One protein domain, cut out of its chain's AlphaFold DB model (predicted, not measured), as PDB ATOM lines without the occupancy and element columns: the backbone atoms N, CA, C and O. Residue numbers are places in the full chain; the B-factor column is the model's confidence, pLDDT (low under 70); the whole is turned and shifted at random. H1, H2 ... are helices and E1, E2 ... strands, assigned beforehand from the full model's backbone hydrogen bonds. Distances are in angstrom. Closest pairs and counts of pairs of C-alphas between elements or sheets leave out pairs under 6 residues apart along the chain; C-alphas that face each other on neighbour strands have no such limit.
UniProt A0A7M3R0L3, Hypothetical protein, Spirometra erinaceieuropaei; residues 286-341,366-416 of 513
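Overview. This is residues 286 to 341 and 366 to 416 of the 513 residues of the protein "Hypothetical protein" of Spirometra erinaceieuropaei (UniProt A0A7M3R0L3). What shape does the model have? A two-stranded hairpin, E1 and E2, makes one side, and a helix cluster makes the other, H1 and H2 set steeply to each other with short H5 packed on both; H4, beside E2, and short H3 lie between. What is it made of? The 107 printed residues, class mixed, hold five named helices and two named strands, in the order H1 H2 H3 H4 E1 E2 H5; the sheet, E1 - E2, is antiparallel. How large is it? It is compact, with a radius of gyration of the C-alphas of 14.1 A and spans of 36 by 34 by 28 A.

Arrangement. How do the strands pair? E1, residues 389 to 396, and E2, residues 401 to 408, form an antiparallel hairpin at 152 degrees, with N 392 and O 405, 2.9 A apart, within hydrogen-bond range. What comes next to them? H4, residues 366 to 375, comes closest to E2 at the C-alphas of Cys 375 and Leu 407, 5.5 A apart. H3, residues 334 to 337, is close to H4 but not clearly touching, the closest C-alphas being those of Trp 336 and Leu 371, 7.5 A apart. How do the other helices stand? H1, residues 289 to 306, touches H2, residues 313 to 325, with its residues 296 to 304 alone, closest at the C-alphas of Ala 300 and Thr 315, 4.5 A; they run opposite ways at a steep tilt of 69 degrees, only just short of about perpendicular. H5, residues 412 to 416, touches H1, closest at the C-alphas of His 290 and Ser 413, 5.4 A, and H2, at those of Glu 322 and Cys 412, 6.9 A. What do the helix backbones show? Every O i to N i+4 pair is within hydrogen-bond range in H1, H2, H4 and H5; H3 is too short for one.

Along the chain. Where are the anchors? H1 begins at C-alpha 289, (11.491, 111.101, 92.351), and H5 ends at C-alpha 416, (13.813, 108.520, 85.156). How long are the longer elements? H1 measures 25.7 A, E2 21.3 A, E1 21.1 A, H2 18.1 A and H4 14.0 A from first to last C-alpha.

Size, cuts and confidence. Where is the cut? Residues 342 to 365 are not printed, and C-alphas 341 and 366 are 19.6 A apart. Which link is long, and where is confidence low? The link from H4 to E1 is long, 13 residues; pLDDT is under 70 for 31 residues, among them 378 to 388 and 395 to 402.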
ATOM      1  N   ILE A 286       4.866 113.842  96.919       75.38
ATOM      2  CA  ILE A 286       5.375 114.978  97.713       75.38
ATOM      3  C   ILE A 286       6.897 114.925  97.895       75.38
ATOM      4  O   ILE A 286       7.550 115.961  97.926       75.38
ATOM      5  N   SER A 287       7.462 113.725  98.052       77.94
ATOM      6  CA  SER A 287       8.875 113.526  98.411       77.94
ATOM      7  C   SER A 287       9.591 112.486  97.545       77.94
ATOM      8  O   SER A 287      10.684 112.039  97.900       77.94
ATOM      9  N   GLY A 288       8.928 111.996  96.497       81.88
ATOM     10  CA  GLY A 288       9.455 110.986  95.586       81.88
ATOM     11  C   GLY A 288      10.251 111.593  94.440       81.88
ATOM     12  O   GLY A 288      10.543 112.794  94.430       81.88
ATOM     13  N   ILE A 289      10.581 110.755  93.456       84.81
ATOM     14  CA  ILE A 289      11.491 111.101  92.351       84.81
ATOM     15  C   ILE A 289      11.007 112.346  91.607       84.81
ATOM     16  O   ILE A 289      11.806 113.222  91.300       84.81
ATOM     17  N   HIS A 290       9.698 112.473  91.387       85.44
ATOM     18  CA  HIS A 290       9.125 113.619  90.685       85.44
ATOM     19  C   HIS A 290       9.426 114.955  91.387       85.44
ATOM     20  O   HIS A 290       9.946 115.874  90.762       85.44
ATOM     21  N   SER A 291       9.163 115.051  92.696       85.62
ATOM     22  CA  SER A 291       9.449 116.257  93.494       85.62
ATOM     23  C   SER A 291      10.946 116.590  93.550       85.62
ATOM     24  O   SER A 291      11.339 117.748  93.430       85.62
ATOM     25  N   GLN A 292      11.794 115.564  93.663       86.50
ATOM     26  CA  GLN A 292      13.249 115.713  93.697       86.50
ATOM     27  C   GLN A 292      13.801 116.199  92.353       86.50
ATOM     28  O   GLN A 292      14.647 117.088  92.323       86.50
ATOM     29  N   MET A 293      13.273 115.669  91.249       85.69
ATOM     30  CA  MET A 293      13.606 116.115  89.897       85.69
ATOM     31  C   MET A 293      13.158 117.546  89.632       85.69
ATOM     32  O   MET A 293      13.900 118.308  89.027       85.69
ATOM     33  N   GLN A 294      11.974 117.936  90.107       87.06
ATOM     34  CA  GLN A 294      11.517 119.321  90.002       87.06
ATOM     35  C   GLN A 294      12.417 120.278  90.787       87.06
ATOM     36  O   GLN A 294      12.788 121.322  90.263       87.06
ATOM     37  N   SER A 295      12.813 119.913  92.009       87.25
ATOM     38  CA  SER A 295      13.737 120.726  92.810       87.25
ATOM     39  C   SER A 295      15.095 120.889  92.124       87.25
ATOM     40  O   SER A 295      15.578 122.010  92.000       87.25
ATOM     41  N   MET A 296      15.681 119.789  91.637       85.69
ATOM     42  CA  MET A 296      16.953 119.809  90.904       85.69
ATOM     43  C   MET A 296      16.851 120.633  89.618       85.69
ATOM     44  O   MET A 296      17.766 121.381  89.290       85.69
ATOM     45  N   PHE A 297      15.733 120.521  88.898       87.94
ATOM     46  CA  PHE A 297      15.494 121.313  87.699       87.94
ATOM     47  C   PHE A 297      15.448 122.811  87.994       87.94
ATOM     48  O   PHE A 297      16.035 123.589  87.252       87.94
ATOM     49  N   VAL A 298      14.755 123.232  89.057       86.81
ATOM     50  CA  VAL A 298      14.652 124.653  89.427       86.81
ATOM     51  C   VAL A 298      16.028 125.235  89.754       86.81
ATOM     52  O   VAL A 298      16.344 126.335  89.300       86.81
ATOM     53  N   GLU A 299      16.854 124.485  90.482       85.06
ATOM     54  CA  GLU A 299      18.235 124.851  90.812       85.06
ATOM     55  C   GLU A 299      19.107 124.949  89.549       85.06
ATOM     56  O   GLU A 299      19.656 126.012  89.256       85.06
ATOM     57  N   ALA A 300      19.123 123.900  88.718       83.50
ATOM     58  CA  ALA A 300      19.870 123.884  87.460       83.50
ATOM     59  C   ALA A 300      19.419 124.994  86.495       83.50
ATOM     60  O   ALA A 300      20.234 125.641  85.838       83.50
ATOM     61  N   LYS A 301      18.111 125.257  86.417       84.00
ATOM     62  CA  LYS A 301      17.549 126.323  85.585       84.00
ATOM     63  C   LYS A 301      18.024 127.702  86.045       84.00
ATOM     64  O   LYS A 301      18.376 128.522  85.198       84.00
ATOM     65  N   ALA A 302      18.023 127.971  87.350       82.50
ATOM     66  CA  ALA A 302      18.473 129.250  87.892       82.50
ATOM     67  C   ALA A 302      19.953 129.512  87.566       82.50
ATOM     68  O   ALA A 302      20.310 130.612  87.137       82.50
ATOM     69  N   ASP A 303      20.798 128.491  87.684       79.25
ATOM     70  CA  ASP A 303      22.223 128.580  87.356       79.25
ATOM     71  C   ASP A 303      22.484 128.774  85.858       79.25
ATOM     72  O   ASP A 303      23.285 129.627  85.461       79.25
ATOM     73  N   LEU A 304      21.765 128.031  85.012       76.56
ATOM     74  CA  LEU A 304      21.880 128.131  83.557       76.56
ATOM     75  C   LEU A 304      21.452 129.501  83.033       76.56
ATOM     76  O   LEU A 304      22.096 130.043  82.133       76.56
ATOM     77  N   LEU A 305      20.392 130.078  83.606       75.38
ATOM     78  CA  LEU A 305      19.912 131.410  83.235       75.38
ATOM     79  C   LEU A 305      20.831 132.525  83.745       75.38
ATOM     80  O   LEU A 305      20.994 133.538  83.071       75.38
ATOM     81  N   THR A 306      21.458 132.347  84.909       71.88
ATOM     82  CA  THR A 306      22.367 133.354  85.483       71.88
ATOM     83  C   THR A 306      23.794 133.272  84.939       71.88
ATOM     84  O   THR A 306      24.619 134.126  85.270       71.88
ATOM     85  N   SER A 307      24.095 132.296  84.068       62.69
ATOM     86  CA  SER A 307      25.413 132.101  83.446       62.69
ATOM     87  C   SER A 307      26.555 132.099  84.477       62.69
ATOM     88  O   SER A 307      27.643 132.647  84.255       62.69
ATOM     89  N   ARG A 308      26.309 131.510  85.656       57.38
ATOM     90  CA  ARG A 308      27.344 131.368  86.685       57.38
ATOM     91  C   ARG A 308      28.437 130.432  86.164       57.38
ATOM     92  O   ARG A 308      28.188 129.290  85.802       57.38
ATOM     93  N   ARG A 309      29.680 130.927  86.129       50.53
ATOM     94  CA  ARG A 309      30.858 130.199  85.607       50.53
ATOM     95  C   ARG A 309      31.277 128.987  86.444       50.53
ATOM     96  O   ARG A 309      32.098 128.197  85.990       50.53
ATOM     97  N   THR A 310      30.758 128.849  87.657       54.66
ATOM     98  CA  THR A 310      30.951 127.666  88.497       54.66
ATOM     99  C   THR A 310      29.735 126.772  88.320       54.66
ATOM    100  O   THR A 310      28.716 127.014  88.959       54.66
ATOM    101  N   LEU A 311      29.827 125.792  87.415       57.38
ATOM    102  CA  LEU A 311      28.769 124.801  87.219       57.38
ATOM    103  C   LEU A 311      28.547 124.061  88.544       57.38
ATOM    104  O   LEU A 311      29.438 123.345  89.010       57.38
ATOM    105  N   GLU A 312      27.389 124.257  89.167       69.00
ATOM    106  CA  GLU A 312      26.999 123.439  90.308       69.00
ATOM    107  C   GLU A 312      26.727 121.994  89.858       69.00
ATOM    108  O   GLU A 312      26.315 121.756  88.715       69.00
ATOM    109  N   PRO A 313      26.929 121.002  90.744       73.44
ATOM    110  CA  PRO A 313      26.729 119.587  90.424       73.44
ATOM    111  C   PRO A 313      25.306 119.254  89.938       73.44
ATOM    112  O   PRO A 313      25.120 118.265  89.230       73.44
ATOM    113  N   ALA A 314      24.302 120.070  90.283       75.00
ATOM    114  CA  ALA A 314      22.938 119.923  89.779       75.00
ATOM    115  C   ALA A 314      22.839 120.203  88.269       75.00
ATOM    116  O   ALA A 314      22.154 119.473  87.553       75.00
ATOM    117  N   THR A 315      23.564 121.210  87.774       80.56
ATOM    118  CA  THR A 315      23.544 121.614  86.361       80.56
ATOM    119  C   THR A 315      24.206 120.568  85.468       80.56
ATOM    120  O   THR A 315      23.631 120.176  84.456       80.56
ATOM    121  N   ASP A 316      25.371 120.053  85.869       81.19
ATOM    122  CA  ASP A 316      26.089 119.010  85.117       81.19
ATOM    123  C   ASP A 316      25.280 117.698  85.044       81.19
ATOM    124  O   ASP A 316      25.141 117.071  83.986       81.19
ATOM    125  N   CYS A 317      24.645 117.324  86.161       84.38
ATOM    126  CA  CYS A 317      23.711 116.202  86.204       84.38
ATOM    127  C   CYS A 317      22.513 116.425  85.262       84.38
ATOM    128  O   CYS A 317      22.166 115.522  84.498       84.38
ATOM    129  N   TRP A 318      21.901 117.615  85.275       86.69
ATOM    130  CA  TRP A 318      20.742 117.912  84.431       86.69
ATOM    131  C   TRP A 318      21.073 117.871  82.936       86.69
ATOM    132  O   TRP A 318      20.335 117.280  82.149       86.69
ATOM    133  N   GLU A 319      22.210 118.442  82.537       82.75
ATOM    134  CA  GLU A 319      22.654 118.410  81.140       82.75
ATOM    135  C   GLU A 319      22.907 116.989  80.635       82.75
ATOM    136  O   GLU A 319      22.576 116.667  79.492       82.75
ATOM    137  N   THR A 320      23.468 116.132  81.487       82.19
ATOM    138  CA  THR A 320      23.678 114.714  81.170       82.19
ATOM    139  C   THR A 320      22.343 113.979  81.039       82.19
ATOM    140  O   THR A 320      22.153 113.204  80.102       82.19
ATOM    141  N   LEU A 321      21.386 114.265  81.928       84.12
ATOM    142  CA  LEU A 321      20.047 113.675  81.903       84.12
ATOM    143  C   LEU A 321      19.291 113.981  80.603       84.12
ATOM    144  O   LEU A 321      18.821 113.058  79.938       84.12
ATOM    145  N   GLU A 322      19.180 115.256  80.226       83.88
ATOM    146  CA  GLU A 322      18.452 115.653  79.010       83.88
ATOM    147  C   GLU A 322      19.097 115.068  77.746       83.88
ATOM    148  O   GLU A 322      18.397 114.582  76.851       83.88
ATOM    149  N   ARG A 323      20.435 115.051  77.698       79.94
ATOM    150  CA  ARG A 323      21.208 114.544  76.559       79.94
ATOM    151  C   ARG A 323      21.072 113.033  76.384       79.94
ATOM    152  O   ARG A 323      20.798 112.577  75.273       79.94
ATOM    153  N   ASP A 324      21.260 112.267  77.455       81.38
ATOM    154  CA  ASP A 324      21.340 110.806  77.376       81.38
ATOM    155  C   ASP A 324      19.954 110.159  77.277       81.38
ATOM    156  O   ASP A 324      19.779 109.160  76.576       81.38
ATOM    157  N   PHE A 325      18.948 110.745  77.935       80.94
ATOM    158  CA  PHE A 325      17.595 110.187  77.991       80.94
ATOM    159  C   PHE A 325      16.616 110.807  76.996       80.94
ATOM    160  O   PHE A 325      15.454 110.394  76.972       80.94
ATOM    161  N   GLN A 326      17.069 111.745  76.152       83.12
ATOM    162  CA  GLN A 326      16.246 112.360  75.103       83.12
ATOM    163  C   GLN A 326      14.922 112.899  75.671       83.12
ATOM    164  O   GLN A 326      13.825 112.619  75.177       83.12
ATOM    165  N   CYS A 327      15.033 113.623  76.779       85.31
ATOM    166  CA  CYS A 327      13.922 114.208  77.514       85.31
ATOM    167  C   CYS A 327      14.157 115.714  77.668       85.31
ATOM    168  O   CYS A 327      15.262 116.200  77.441       85.31
ATOM    169  N   CYS A 328      13.113 116.470  78.007       86.62
ATOM    170  CA  CYS A 328      13.228 117.920  78.141       86.62
ATOM    171  C   CYS A 328      12.394 118.432  79.312       86.62
ATOM    172  O   CYS A 328      11.183 118.193  79.363       86.62
ATOM    173  N   GLY A 329      13.035 119.182  80.212       86.25
ATOM    174  CA  GLY A 329      12.393 119.740  81.398       86.25
ATOM    175  C   GLY A 329      11.934 118.671  82.399       86.25
ATOM    176  O   GLY A 329      11.913 117.466  82.125       86.25
ATOM    177  N   ALA A 330      11.561 119.106  83.604       87.12
ATOM    178  CA  ALA A 330      11.124 118.187  84.653       87.12
ATOM    179  C   ALA A 330       9.807 117.491  84.286       87.12
ATOM    180  O   ALA A 330       9.713 116.268  84.357       87.12
ATOM    181  N   THR A 331       8.816 118.263  83.861       85.12
ATOM    182  CA  THR A 331       7.474 117.855  83.422       85.12
ATOM    183  C   THR A 331       7.263 118.058  81.919       85.12
ATOM    184  O   THR A 331       6.369 117.449  81.334       85.12
ATOM    185  N   GLY A 332       8.114 118.858  81.272       84.25
ATOM    186  CA  GLY A 332       8.154 119.012  79.821       84.25
ATOM    187  C   GLY A 332       8.836 120.306  79.383       84.25
ATOM    188  O   GLY A 332       9.250 121.127  80.199       84.25
ATOM    189  N   TYR A 333       8.869 120.549  78.071       80.69
ATOM    190  CA  TYR A 333       9.516 121.731  77.482       80.69
ATOM    191  C   TYR A 333       8.978 123.079  77.986       80.69
ATOM    192  O   TYR A 333       9.680 124.088  77.933       80.69
ATOM    193  N   LYS A 334       7.733 123.113  78.480       81.81
ATOM    194  CA  LYS A 334       7.122 124.325  79.041       81.81
ATOM    195  C   LYS A 334       7.831 124.806  80.301       81.81
ATOM    196  O   LYS A 334       7.805 126.001  80.572       81.81
ATOM    197  N   ASP A 335       8.513 123.920  81.017       83.50
ATOM    198  CA  ASP A 335       9.227 124.284  82.238       83.50
ATOM    199  C   ASP A 335      10.383 125.242  81.965       83.50
ATOM    200  O   ASP A 335      10.751 126.029  82.831       83.50
ATOM    201  N   TRP A 336      10.923 125.246  80.747       80.88
ATOM    202  CA  TRP A 336      11.918 126.220  80.313       80.88
ATOM    203  C   TRP A 336      11.311 127.600  80.038       80.88
ATOM    204  O   TRP A 336      11.967 128.605  80.296       80.88
ATOM    205  N   LEU A 337      10.042 127.658  79.622       76.94
ATOM    206  CA  LEU A 337       9.328 128.892  79.270       76.94
ATOM    207  C   LEU A 337       8.820 129.685  80.486       76.94
ATOM    208  O   LEU A 337       8.614 130.887  80.378       76.94
ATOM    209  N   VAL A 338       8.594 129.031  81.631       69.56
ATOM    210  CA  VAL A 338       8.072 129.690  82.843       69.56
ATOM    211  C   VAL A 338       9.212 130.358  83.608       69.56
ATOM    212  O   VAL A 338      10.060 129.663  84.160       69.56
ATOM    213  N   GLU A 339       9.265 131.686  83.658       56.75
ATOM    214  CA  GLU A 339      10.274 132.398  84.456       56.75
ATOM    215  C   GLU A 339      10.225 131.968  85.935       56.75
ATOM    216  O   GLU A 339       9.135 131.758  86.478       56.75
ATOM    217  N   PRO A 340      11.383 131.805  86.603       49.69
ATOM    218  CA  PRO A 340      11.401 131.549  88.033       49.69
ATOM    219  C   PRO A 340      10.786 132.753  88.753       49.69
ATOM    220  O   PRO A 340      11.390 133.818  88.845       49.69
ATOM    221  N   SER A 341       9.565 132.590  89.262       36.97
ATOM    222  CA  SER A 341       8.980 133.569  90.171       36.97
ATOM    223  C   SER A 341       9.836 133.577  91.445       36.97
ATOM    224  O   SER A 341      10.006 132.512  92.049       36.97
ATOM    225  N   ALA A 366      16.270 134.562  71.231       68.62
ATOM    226  CA  ALA A 366      17.121 134.029  72.299       68.62
ATOM    227  C   ALA A 366      16.451 132.847  73.020       68.62
ATOM    228  O   ALA A 366      17.095 131.840  73.301       68.62
ATOM    229  N   VAL A 367      15.136 132.920  73.249       69.50
ATOM    230  CA  VAL A 367      14.367 131.834  73.880       69.50
ATOM    231  C   VAL A 367      14.245 130.633  72.939       69.50
ATOM    232  O   VAL A 367      14.427 129.491  73.365       69.50
ATOM    233  N   ILE A 368      13.991 130.876  71.647       72.56
ATOM    234  CA  ILE A 368      13.930 129.810  70.636       72.56
ATOM    235  C   ILE A 368      15.291 129.127  70.475       72.56
ATOM    236  O   ILE A 368      15.358 127.898  70.468       72.56
ATOM    237  N   SER A 369      16.376 129.898  70.353       73.75
ATOM    238  CA  SER A 369      17.727 129.338  70.216       73.75
ATOM    239  C   SER A 369      18.153 128.557  71.460       73.75
ATOM    240  O   SER A 369      18.726 127.474  71.328       73.75
ATOM    241  N   PHE A 370      17.787 129.025  72.656       75.56
ATOM    242  CA  PHE A 370      18.015 128.297  73.901       75.56
ATOM    243  C   PHE A 370      17.258 126.960  73.932       75.56
ATOM    244  O   PHE A 370      17.871 125.911  74.140       75.56
ATOM    245  N   LEU A 371      15.954 126.958  73.631       76.38
ATOM    246  CA  LEU A 371      15.145 125.734  73.549       76.38
ATOM    247  C   LEU A 371      15.665 124.753  72.496       76.38
ATOM    248  O   LEU A 371      15.699 123.549  72.744       76.38
ATOM    249  N   LEU A 372      16.099 125.248  71.336       76.88
ATOM    250  CA  LEU A 372      16.707 124.422  70.296       76.88
ATOM    251  C   LEU A 372      18.030 123.802  70.756       76.88
ATOM    252  O   LEU A 372      18.306 122.650  70.433       76.88
ATOM    253  N   SER A 373      18.834 124.529  71.528       76.94
ATOM    254  CA  SER A 373      20.109 124.009  72.029       76.94
ATOM    255  C   SER A 373      19.948 122.886  73.061       76.94
ATOM    256  O   SER A 373      20.824 122.032  73.162       76.94
ATOM    257  N   ARG A 374      18.830 122.864  73.804       74.12
ATOM    258  CA  ARG A 374      18.603 121.942  74.932       74.12
ATOM    259  C   ARG A 374      17.630 120.812  74.621       74.12
ATOM    260  O   ARG A 374      17.888 119.663  74.948       74.12
ATOM    261  N   CYS A 375      16.525 121.135  73.960       78.44
ATOM    262  CA  CYS A 375      15.370 120.251  73.842       78.44
ATOM    263  C   CYS A 375      15.070 119.810  72.408       78.44
ATOM    264  O   CYS A 375      14.015 119.215  72.164       78.44
ATOM    265  N   SER A 376      15.948 120.122  71.448       76.19
ATOM    266  CA  SER A 376      15.712 119.759  70.053       76.19
ATOM    267  C   SER A 376      15.993 118.288  69.774       76.19
ATOM    268  O   SER A 376      16.995 117.715  70.192       76.19
ATOM    269  N   CYS A 377      15.121 117.706  68.955       72.62
ATOM    270  CA  CYS A 377      15.292 116.358  68.422       72.62
ATOM    271  C   CYS A 377      16.183 116.290  67.170       72.62
ATOM    272  O   CYS A 377      16.370 115.217  66.597       72.62
ATOM    273  N   PHE A 378      16.707 117.428  66.697       62.56
ATOM    274  CA  PHE A 378      17.429 117.519  65.420       62.56
ATOM    275  C   PHE A 378      18.736 116.720  65.397       62.56
ATOM    276  O   PHE A 378      19.207 116.336  64.329       62.56
ATOM    277  N   SER A 379      19.309 116.451  66.566       56.16
ATOM    278  CA  SER A 379      20.580 115.752  66.729       56.16
ATOM    279  C   SER A 379      20.493 114.232  66.548       56.16
ATOM    280  O   SER A 379      21.539 113.603  66.405       56.16
ATOM    281  N   ASN A 380      19.297 113.615  66.521       53.66
ATOM    282  CA  ASN A 380      19.190 112.154  66.452       53.66
ATOM    283  C   ASN A 380      17.970 111.658  65.635       53.66
ATOM    284  O   ASN A 380      16.855 111.623  66.161       53.66
ATOM    285  N   PRO A 381      18.137 111.229  64.364       50.81
ATOM    286  CA  PRO A 381      17.024 110.837  63.486       50.81
ATOM    287  C   PRO A 381      16.284 109.555  63.921       50.81
ATOM    288  O   PRO A 381      15.182 109.287  63.442       50.81
ATOM    289  N   SER A 382      16.851 108.765  64.841       52.19
ATOM    290  CA  SER A 382      16.203 107.596  65.459       52.19
ATOM    291  C   SER A 382      15.080 107.977  66.436       52.19
ATOM    292  O   SER A 382      14.059 107.290  66.478       52.19
ATOM    293  N   SER A 383      15.204 109.111  67.134       52.84
ATOM    294  CA  SER A 383      14.213 109.613  68.107       52.84
ATOM    295  C   SER A 383      12.841 109.917  67.481       52.84
ATOM    296  O   SER A 383      11.795 109.765  68.119       52.84
ATOM    297  N   PHE A 384      12.832 110.272  66.192       49.81
ATOM    298  CA  PHE A 384      11.620 110.562  65.421       49.81
ATOM    299  C   PHE A 384      10.837 109.287  65.066       49.81
ATOM    300  O   PHE A 384       9.614 109.317  64.954       49.81
ATOM    301  N   ARG A 385      11.529 108.146  64.919       46.62
ATOM    302  CA  ARG A 385      10.911 106.840  64.620       46.62
ATOM    303  C   ARG A 385      10.270 106.180  65.838       46.62
ATOM    304  O   ARG A 385       9.375 105.361  65.666       46.62
ATOM    305  N   GLU A 386      10.703 106.546  67.039       56.50
ATOM    306  CA  GLU A 386      10.195 105.995  68.303       56.50
ATOM    307  C   GLU A 386       9.013 106.792  68.886       56.50
ATOM    308  O   GLU A 386       8.449 106.396  69.904       56.50
ATOM    309  N   GLY A 387       8.600 107.889  68.232       58.09
ATOM    310  CA  GLY A 387       7.473 108.722  68.672       58.09
ATOM    311  C   GLY A 387       7.788 109.624  69.871       58.09
ATOM    312  O   GLY A 387       6.875 110.063  70.562       58.09
ATOM    313  N   ASN A 388       9.068 109.902  70.136       65.62
ATOM    314  CA  ASN A 388       9.501 110.684  71.302       65.62
ATOM    315  C   ASN A 388       9.499 112.204  71.047       65.62
ATOM    316  O   ASN A 388       9.561 112.997  71.992       65.62
ATOM    317  N   CYS A 389       9.367 112.615  69.785       73.06
ATOM    318  CA  CYS A 389       9.458 114.000  69.331       73.06
ATOM    319  C   CYS A 389       8.133 114.496  68.762       73.06
ATOM    320  O   CYS A 389       7.490 113.799  67.978       73.06
ATOM    321  N   PHE A 390       7.741 115.711  69.139       74.31
ATOM    322  CA  PHE A 390       6.518 116.345  68.659       74.31
ATOM    323  C   PHE A 390       6.828 117.731  68.106       74.31
ATOM    324  O   PHE A 390       7.685 118.456  68.611       74.31
ATOM    325  N   ASN A 391       6.094 118.097  67.059       76.81
ATOM    326  CA  ASN A 391       6.162 119.422  66.469       76.81
ATOM    327  C   ASN A 391       5.345 120.385  67.331       76.81
ATOM    328  O   ASN A 391       4.116 120.375  67.295       76.81
ATOM    329  N   VAL A 392       6.034 121.209  68.116       74.06
ATOM    330  CA  VAL A 392       5.416 122.245  68.941       74.06
ATOM    331  C   VAL A 392       5.374 123.541  68.145       74.06
ATOM    332  O   VAL A 392       6.412 124.034  67.708       74.06
ATOM    333  N   THR A 393       4.183 124.114  67.970       75.44
ATOM    334  CA  THR A 393       4.024 125.460  67.406       75.44
ATOM    335  C   THR A 393       4.027 126.500  68.515       75.44
ATOM    336  O   THR A 393       3.053 126.605  69.262       75.44
ATOM    337  N   LEU A 394       5.109 127.269  68.619       71.75
ATOM    338  CA  LEU A 394       5.186 128.444  69.482       71.75
ATOM    339  C   LEU A 394       4.644 129.661  68.725       71.75
ATOM    340  O   LEU A 394       5.018 129.909  67.578       71.75
ATOM    341  N   MET A 395       3.743 130.391  69.377       66.75
ATOM    342  CA  MET A 395       3.221 131.677  68.917       66.75
ATOM    343  C   MET A 395       3.968 132.766  69.673       66.75
ATOM    344  O   MET A 395       3.913 132.797  70.900       66.75
ATOM    345  N   ILE A 396       4.678 133.625  68.948       64.44
ATOM    346  CA  ILE A 396       5.450 134.710  69.547       64.44
ATOM    347  C   ILE A 396       4.749 136.030  69.253       64.44
ATOM    348  O   ILE A 396       4.633 136.465  68.104       64.44
ATOM    349  N   GLU A 397       4.268 136.657  70.317       58.22
ATOM    350  CA  GLU A 397       3.667 137.987  70.294       58.22
ATOM    351  C   GLU A 397       4.791 139.040  70.387       58.22
ATOM    352  O   GLU A 397       5.783 138.792  71.078       58.22
ATOM    353  N   PRO A 398       4.719 140.180  69.668       53.19
ATOM    354  CA  PRO A 398       3.551 140.762  68.990       53.19
ATOM    355  C   PRO A 398       3.366 140.388  67.505       53.19
ATOM    356  O   PRO A 398       2.335 140.710  66.923       53.19
ATOM    357  N   ASN A 399       4.329 139.712  66.869       58.91
ATOM    358  CA  ASN A 399       4.332 139.515  65.409       58.91
ATOM    359  C   ASN A 399       3.521 138.305  64.900       58.91
ATOM    360  O   ASN A 399       3.498 138.062  63.693       58.91
ATOM    361  N   ASN A 400       2.863 137.536  65.780       61.44
ATOM    362  CA  ASN A 400       2.124 136.312  65.428       61.44
ATOM    363  C   ASN A 400       2.944 135.312  64.588       61.44
ATOM    364  O   ASN A 400       2.394 134.515  63.819       61.44
ATOM    365  N   THR A 401       4.271 135.337  64.724       65.00
ATOM    366  CA  THR A 401       5.150 134.415  64.014       65.00
ATOM    367  C   THR A 401       4.989 133.023  64.613       65.00
ATOM    368  O   THR A 401       5.164 132.802  65.814       65.00
ATOM    369  N   LYS A 402       4.594 132.076  63.757       69.31
ATOM    370  CA  LYS A 402       4.439 130.663  64.104       69.31
ATOM    371  C   LYS A 402       5.752 129.946  63.851       69.31
ATOM    372  O   LYS A 402       6.125 129.741  62.698       69.31
ATOM    373  N   PHE A 403       6.411 129.509  64.916       70.94
ATOM    374  CA  PHE A 403       7.587 128.652  64.818       70.94
ATOM    375  C   PHE A 403       7.210 127.225  65.180       70.94
ATOM    376  O   PHE A 403       6.725 126.971  66.277       70.94
ATOM    377  N   THR A 404       7.430 126.293  64.252       72.19
ATOM    378  CA  THR A 404       7.245 124.862  64.511       72.19
ATOM    379  C   THR A 404       8.598 124.252  64.845       72.19
ATOM    380  O   THR A 404       9.492 124.251  64.002       72.19
ATOM    381  N   LEU A 405       8.751 123.752  66.066       74.44
ATOM    382  CA  LEU A 405      10.006 123.207  66.579       74.44
ATOM    383  C   LEU A 405       9.812 121.726  66.933       74.44
ATOM    384  O   LEU A 405       8.872 121.411  67.670       74.44
ATOM    385  N   PRO A 406      10.665 120.808  66.442       75.56
ATOM    386  CA  PRO A 406      10.636 119.414  66.868       75.56
ATOM    387  C   PRO A 406      11.336 119.288  68.226       75.56
ATOM    388  O   PRO A 406      12.569 119.298  68.309       75.56
ATOM    389  N   LEU A 407      10.540 119.192  69.290       78.31
ATOM    390  CA  LEU A 407      11.018 119.097  70.670       78.31
ATOM    391  C   LEU A 407      10.726 117.715  71.256       78.31
ATOM    392  O   LEU A 407       9.763 117.048  70.855       78.31
ATOM    393  N   PHE A 408      11.529 117.301  72.239       77.81
ATOM    394  CA  PHE A 408      11.212 116.119  73.038       77.81
ATOM    395  C   PHE A 408       9.896 116.335  73.790       77.81
ATOM    396  O   PHE A 408       9.695 117.340  74.474       77.81
ATOM    397  N   SER A 409       8.985 115.376  73.654       72.62
ATOM    398  CA  SER A 409       7.686 115.408  74.341       72.62
ATOM    399  C   SER A 409       7.713 114.804  75.732       72.62
ATOM    400  O   SER A 409       6.816 115.065  76.533       72.62
ATOM    401  N   ARG A 410       8.716 113.968  76.009       82.38
ATOM    402  CA  ARG A 410       8.816 113.238  77.265       82.38
ATOM    403  C   ARG A 410       9.402 114.118  78.354       82.38
ATOM    404  O   ARG A 410      10.414 114.790  78.159       82.38
ATOM    405  N   SER A 411       8.773 114.038  79.517       87.06
ATOM    406  CA  SER A 411       9.275 114.638  80.743       87.06
ATOM    407  C   SER A 411      10.458 113.831  81.281       87.06
ATOM    408  O   SER A 411      10.408 112.597  81.316       87.06
ATOM    409  N   CYS A 412      11.528 114.504  81.714       87.38
ATOM    410  CA  CYS A 412      12.666 113.801  82.309       87.38
ATOM    411  C   CYS A 412      12.274 113.103  83.615       87.38
ATOM    412  O   CYS A 412      12.754 112.007  83.898       87.38
ATOM    413  N   SER A 413      11.339 113.676  84.384       88.75
ATOM    414  CA  SER A 413      10.861 113.044  85.616       88.75
ATOM    415  C   SER A 413      10.184 111.696  85.366       88.75
ATOM    416  O   SER A 413      10.493 110.749  86.089       88.75
ATOM    417  N   GLN A 414       9.321 111.557  84.349       87.50
ATOM    418  CA  GLN A 414       8.697 110.262  84.039       87.50
ATOM    419  C   GLN A 414       9.721 109.250  83.550       87.50
ATOM    420  O   GLN A 414       9.731 108.132  84.049       87.50
ATOM    421  N   VAL A 415      10.601 109.640  82.620       88.38
ATOM    422  CA  VAL A 415      11.593 108.714  82.053       88.38
ATOM    423  C   VAL A 415      12.480 108.138  83.153       88.38
ATOM    424  O   VAL A 415      12.662 106.925  83.229       88.38
ATOM    425  N   ILE A 416      12.976 108.987  84.054       88.56
ATOM    426  CA  ILE A 416      13.813 108.520  85.156       88.56
ATOM    427  C   ILE A 416      13.013 107.738  86.195       88.56
ATOM    428  O   ILE A 416      13.501 106.724  86.690       88.56
TER     429      ILE A 416